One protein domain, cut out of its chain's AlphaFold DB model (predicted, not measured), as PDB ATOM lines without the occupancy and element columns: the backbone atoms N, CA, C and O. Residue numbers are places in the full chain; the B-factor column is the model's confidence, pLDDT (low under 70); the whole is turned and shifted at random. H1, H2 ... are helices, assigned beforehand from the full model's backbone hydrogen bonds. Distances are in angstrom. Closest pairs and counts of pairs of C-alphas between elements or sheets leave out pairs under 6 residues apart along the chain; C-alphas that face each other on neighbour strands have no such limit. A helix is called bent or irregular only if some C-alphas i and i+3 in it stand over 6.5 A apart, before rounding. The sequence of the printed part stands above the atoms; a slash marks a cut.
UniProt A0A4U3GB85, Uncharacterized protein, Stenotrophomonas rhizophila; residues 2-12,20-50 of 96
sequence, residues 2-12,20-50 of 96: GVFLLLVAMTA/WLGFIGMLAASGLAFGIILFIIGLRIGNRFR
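What this domain is: This is residues 2 to 12 and 20 to 50 of the 96 residues of an uncharacterized protein of Stenotrophomonas rhizophila (UniProt A0A4U3GB85). One long helix, H2, makes the longest axis, and the short helix H1 folds back from its first end, so that the two make a lopsided, open V with its point near the cut. The two arms come near each other only by that point, and residues 2 to 10 of H1 and residues 28 to 50, of which 28 to 48 belong to H2, stand free. The printed part has 42 residues, with two named helices in the order H1, H2 and no named strand; the class is all helix. The whole is extended, with a radius of gyration of the C-alphas of 15.0 A, and flat, spanning 46 by 25 by 6 A.

How they stand to each other: H2, residues 20 to 48, and H1, residues 2 to 12, are close but not clearly touching, with 1 pair of C-alphas within 8 A. This closest pair is that of Thr 11 and Phe 23, 7.7 A apart. The helices run opposite ways at a shallow tilt of 34 degrees, only just short of steep. Their centres are 19.2 A apart. In H1 and H2 every O i to N i+4 pair is within hydrogen-bond range.

Where its parts are: H2 has 29 residues and measures 42.1 A from C-alpha 20 at (-15.147, 0.691, 12.921) to C-alpha 48 at (9.715, -20.137, -13.896). H1 has 11 residues and measures 15.3 A, beginning with C-alpha 2 at (-18.593, -0.540, -10.810). Neither helix is bent.

The domain as a whole: The two C-alphas farthest apart are those of Ala 12 and Arg 50, at 46.1 A. Residues 13 to 19 are not printed, and the link from H1 to H2 runs across this cut, where C-alphas 12 and 20 are 10.5 A apart. The mean pLDDT of the printed part is 82.4; residue 2 and residues 10 to 12 are under 70.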
ATOM      1  N   GLY A   2     -17.293  -0.230 -11.443       66.94
ATOM      2  CA  GLY A   2     -18.593  -0.540 -10.810       66.94
ATOM      3  C   GLY A   2     -18.540  -1.480  -9.594       66.94
ATOM      4  O   GLY A   2     -19.165  -1.198  -8.580       66.94
ATOM      5  N   VAL A   3     -17.737  -2.551  -9.647       70.19
ATOM      6  CA  VAL A   3     -17.614  -3.521  -8.532       70.19
ATOM      7  C   VAL A   3     -16.980  -2.889  -7.289       70.19
ATOM      8  O   VAL A   3     -17.387  -3.166  -6.167       70.19
ATOM      9  N   PHE A   4     -16.016  -1.989  -7.487       71.12
ATOM     10  CA  PHE A   4     -15.345  -1.283  -6.398       71.12
ATOM     11  C   PHE A   4     -16.293  -0.310  -5.687       71.12
ATOM     12  O   PHE A   4     -16.346  -0.287  -4.464       71.12
ATOM     13  N   LEU A   5     -17.107   0.431  -6.446       73.38
ATOM     14  CA  LEU A   5     -18.108   1.340  -5.882       73.38
ATOM     15  C   LEU A   5     -19.230   0.589  -5.152       73.38
ATOM     16  O   LEU A   5     -19.685   1.055  -4.113       73.38
ATOM     17  N   LEU A   6     -19.626  -0.590  -5.642       75.12
ATOM     18  CA  LEU A   6     -20.586  -1.463  -4.959       75.12
ATOM     19  C   LEU A   6     -20.049  -1.994  -3.627       75.12
ATOM     20  O   LEU A   6     -20.774  -1.986  -2.635       75.12
ATOM     21  N   LEU A   7     -18.780  -2.406  -3.583       72.31
ATOM     22  CA  LEU A   7     -18.145  -2.863  -2.346       72.31
ATOM     23  C   LEU A   7     -18.028  -1.727  -1.323       72.31
ATOM     24  O   LEU A   7     -18.375  -1.924  -0.164       72.31
ATOM     25  N   VAL A   8     -17.635  -0.527  -1.762       74.25
ATOM     26  CA  VAL A   8     -17.532   0.662  -0.898       74.25
ATOM     27  C   VAL A   8     -18.906   1.113  -0.383       74.25
ATOM     28  O   VAL A   8     -19.047   1.434   0.797       74.25
ATOM     29  N   ALA A   9     -19.939   1.085  -1.230       71.75
ATOM     30  CA  ALA A   9     -21.306   1.420  -0.834       71.75
ATOM     31  C   ALA A   9     -21.885   0.403   0.167       71.75
ATOM     32  O   ALA A   9     -22.514   0.798   1.149       71.75
ATOM     33  N   MET A  10     -21.623  -0.894  -0.030       69.44
ATOM     34  CA  MET A  10     -22.084  -1.954   0.875       69.44
ATOM     35  C   MET A  10     -21.403  -1.870   2.247       69.44
ATOM     36  O   MET A  10     -22.045  -2.094   3.272       69.44
ATOM     37  N   THR A  11     -20.129  -1.474   2.291       67.69
ATOM     38  CA  THR A  11     -19.413  -1.261   3.555       67.69
ATOM     39  C   THR A  11     -19.824   0.022   4.273       67.69
ATOM     40  O   THR A  11     -19.918   0.027   5.496       67.69
ATOM     41  N   ALA A  12     -20.121   1.094   3.532       69.06
ATOM     42  CA  ALA A  12     -20.625   2.340   4.108       69.06
ATOM     43  C   ALA A  12     -22.021   2.151   4.729       69.06
ATOM     44  O   ALA A  12     -22.302   2.695   5.794       69.06
ATOM     45  N   TRP A  20     -16.311   0.218  13.692       71.75
ATOM     46  CA  TRP A  20     -15.147   0.691  12.921       71.75
ATOM     47  C   TRP A  20     -13.932  -0.247  12.976       71.75
ATOM     48  O   TRP A  20     -13.221  -0.406  11.983       71.75
ATOM     49  N   LEU A  21     -13.700  -0.896  14.120       79.94
ATOM     50  CA  LEU A  21     -12.604  -1.855  14.288       79.94
ATOM     51  C   LEU A  21     -12.810  -3.111  13.431       79.94
ATOM     52  O   LEU A  21     -11.856  -3.598  12.823       79.94
ATOM     53  N   GLY A  22     -14.051  -3.600  13.328       79.75
ATOM     54  CA  GLY A  22     -14.397  -4.731  12.465       79.75
ATOM     55  C   GLY A  22     -14.207  -4.400  10.985       79.75
ATOM     56  O   GLY A  22     -13.651  -5.201  10.233       79.75
ATOM     57  N   PHE A  23     -14.569  -3.179  10.580       74.56
ATOM     58  CA  PHE A  23     -14.360  -2.702   9.214       74.56
ATOM     59  C   PHE A  23     -12.871  -2.599   8.842       74.56
ATOM     60  O   PHE A  23     -12.461  -3.105   7.795       74.56
ATOM     61  N   ILE A  24     -12.044  -2.012   9.714       81.56
ATOM     62  CA  ILE A  24     -10.588  -1.937   9.506       81.56
ATOM     63  C   ILE A  24      -9.979  -3.345   9.473       81.56
ATOM     64  O   ILE A  24      -9.154  -3.631   8.605       81.56
ATOM     65  N   GLY A  25     -10.420  -4.240  10.364       84.88
ATOM     66  CA  GLY A  25      -9.991  -5.638  10.379       84.88
ATOM     67  C   GLY A  25     -10.320  -6.371   9.076       84.88
ATOM     68  O   GLY A  25      -9.463  -7.055   8.521       84.88
ATOM     69  N   MET A  26     -11.523  -6.174   8.533       79.44
ATOM     70  CA  MET A  26     -11.947  -6.766   7.262       79.44
ATOM     71  C   MET A  26     -11.172  -6.196   6.064       79.44
ATOM     72  O   MET A  26     -10.749  -6.954   5.186       79.44
ATOM     73  N   LEU A  27     -10.927  -4.882   6.034       82.38
ATOM     74  CA  LEU A  27     -10.090  -4.256   5.006       82.38
ATOM     75  C   LEU A  27      -8.654  -4.783   5.058       82.38
ATOM     76  O   LEU A  27      -8.128  -5.204   4.028       82.38
ATOM     77  N   ALA A  28      -8.052  -4.835   6.246       85.88
ATOM     78  CA  ALA A  28      -6.710  -5.377   6.436       85.88
ATOM     79  C   ALA A  28      -6.631  -6.856   6.024       85.88
ATOM     80  O   ALA A  28      -5.702  -7.248   5.319       85.88
ATOM     81  N   ALA A  29      -7.633  -7.663   6.390       84.00
ATOM     82  CA  ALA A  29      -7.711  -9.070   6.005       84.00
ATOM     83  C   ALA A  29      -7.833  -9.248   4.482       84.00
ATOM     84  O   ALA A  29      -7.123 -10.073   3.905       84.00
ATOM     85  N   SER A  30      -8.675  -8.452   3.812       79.50
ATOM     86  CA  SER A  30      -8.812  -8.506   2.350       79.50
ATOM     87  C   SER A  30      -7.532  -8.064   1.627       79.50
ATOM     88  O   SER A  30      -7.103  -8.722   0.677       79.50
ATOM     89  N   GLY A  31      -6.870  -7.011   2.122       86.56
ATOM     90  CA  GLY A  31      -5.585  -6.542   1.605       86.56
ATOM     91  C   GLY A  31      -4.473  -7.578   1.777       86.56
ATOM     92  O   GLY A  31      -3.733  -7.841   0.829       86.56
ATOM     93  N   LEU A  32      -4.392  -8.225   2.946       91.69
ATOM     94  CA  LEU A  32      -3.434  -9.303   3.203       91.69
ATOM     95  C   LEU A  32      -3.681 -10.515   2.305       91.69
ATOM     96  O   LEU A  32      -2.736 -11.021   1.702       91.69
ATOM     97  N   ALA A  33      -4.933 -10.956   2.169       86.19
ATOM     98  CA  ALA A  33      -5.277 -12.080   1.303       86.19
ATOM     99  C   ALA A  33      -4.860 -11.810  -0.152       86.19
ATOM    100  O   ALA A  33      -4.227 -12.654  -0.789       86.19
ATOM    101  N   PHE A  34      -5.140 -10.607  -0.660       89.00
ATOM    102  CA  PHE A  34      -4.725 -10.205  -2.000       89.00
ATOM    103  C   PHE A  34      -3.197 -10.109  -2.139       89.00
ATOM    104  O   PHE A  34      -2.630 -10.614  -3.110       89.00
ATOM    105  N   GLY A  35      -2.515  -9.533  -1.145       93.25
ATOM    106  CA  GLY A  35      -1.055  -9.444  -1.106       93.25
ATOM    107  C   GLY A  35      -0.374 -10.815  -1.140       93.25
ATOM    108  O   GLY A  35       0.573 -11.007  -1.901       93.25
ATOM    109  N   ILE A  36      -0.895 -11.795  -0.392       95.69
ATOM    110  CA  ILE A  36      -0.388 -13.176  -0.392       95.69
ATOM    111  C   ILE A  36      -0.538 -13.812  -1.778       95.69
ATOM    112  O   ILE A  36       0.395 -14.451  -2.265       95.69
ATOM    113  N   ILE A  37      -1.679 -13.613  -2.444       93.81
ATOM    114  CA  ILE A  37      -1.905 -14.136  -3.799       93.81
ATOM    115  C   ILE A  37      -0.875 -13.556  -4.773       93.81
ATOM    116  O   ILE A  37      -0.220 -14.309  -5.497       93.81
ATOM    117  N   LEU A  38      -0.685 -12.233  -4.762       94.06
ATOM    118  CA  LEU A  38       0.307 -11.577  -5.615       94.06
ATOM    119  C   LEU A  38       1.730 -12.046  -5.306       94.06
ATOM    120  O   LEU A  38       2.503 -12.294  -6.231       94.06
ATOM    121  N   PHE A  39       2.066 -12.224  -4.029       94.75
ATOM    122  CA  PHE A  39       3.365 -12.733  -3.608       94.75
ATOM    123  C   PHE A  39       3.622 -14.152  -4.137       94.75
ATOM    124  O   PHE A  39       4.668 -14.409  -4.731       94.75
ATOM    125  N   ILE A  40       2.646 -15.057  -4.012       95.56
ATOM    126  CA  ILE A  40       2.746 -16.428  -4.538       95.56
ATOM    127  C   ILE A  40       2.894 -16.417  -6.064       95.56
ATOM    128  O   ILE A  40       3.717 -17.156  -6.610       95.56
ATOM    129  N   ILE A  41       2.129 -15.576  -6.764       93.56
ATOM    130  CA  ILE A  41       2.240 -15.423  -8.220       93.56
ATOM    131  C   ILE A  41       3.635 -14.911  -8.594       93.56
ATOM    132  O   ILE A  41       4.271 -15.488  -9.475       93.56
ATOM    133  N   GLY A  42       4.139 -13.889  -7.898       92.12
ATOM    134  CA  GLY A  42       5.480 -13.341  -8.101       92.12
ATOM    135  C   GLY A  42       6.569 -14.395  -7.909       92.12
ATOM    136  O   GLY A  42       7.411 -14.577  -8.790       92.12
ATOM    137  N   LEU A  43       6.498 -15.173  -6.823       91.25
ATOM    138  CA  LEU A  43       7.413 -16.292  -6.585       91.25
ATOM    139  C   LEU A  43       7.330 -17.350  -7.688       91.25
ATOM    140  O   LEU A  43       8.354 -17.869  -8.133       91.25
ATOM    141  N   ARG A  44       6.124 -17.672  -8.163       90.31
ATOM    142  CA  ARG A  44       5.925 -18.668  -9.221       90.31
ATOM    143  C   ARG A  44       6.486 -18.198 -10.561       90.31
ATOM    144  O   ARG A  44       7.114 -18.992 -11.259       90.31
ATOM    145  N   ILE A  45       6.286 -16.927 -10.907       89.44
ATOM    146  CA  ILE A  45       6.837 -16.316 -12.123       89.44
ATOM    147  C   ILE A  45       8.363 -16.252 -12.034       89.44
ATOM    148  O   ILE A  45       9.029 -16.701 -12.961       89.44
ATOM    149  N   GLY A  46       8.928 -15.790 -10.914       83.88
ATOM    150  CA  GLY A  46      10.381 -15.760 -10.718       83.88
ATOM    151  C   GLY A  46      11.004 -17.156 -10.815       83.88
ATOM    152  O   GLY A  46      11.978 -17.373 -11.535       83.88
ATOM    153  N   ASN A  47      10.376 -18.154 -10.187       85.25
ATOM    154  CA  ASN A  47      10.848 -19.537 -10.239       85.25
ATOM    155  C   ASN A  47      10.713 -20.182 -11.628       85.25
ATOM    156  O   ASN A  47      11.421 -21.151 -11.909       85.25
ATOM    157  N   ARG A  48       9.866 -19.646 -12.517       84.88
ATOM    158  CA  ARG A  48       9.715 -20.137 -13.896       84.88
ATOM    159  C   ARG A  48      11.001 -19.996 -14.711       84.88
ATOM    160  O   ARG A  48      11.204 -20.782 -15.630       84.88
ATOM    161  N   PHE A  49      11.873 -19.049 -14.364       83.12
ATOM    162  CA  PHE A  49      13.137 -18.831 -15.069       83.12
ATOM    163  C   PHE A  49      14.284 -19.721 -14.567       83.12
ATOM    164  O   PHE A  49      15.300 -19.846 -15.243       83.12
ATOM    165  N   ARG A  50      14.117 -20.428 -13.438       83.06
ATOM    166  CA  ARG A  50      15.150 -21.326 -12.883       83.06
ATOM    167  C   ARG A  50      15.655 -22.411 -13.847       83.06
ATOM    168  O   ARG A  50      16.837 -22.737 -13.773       83.06
TER     169      ARG A  50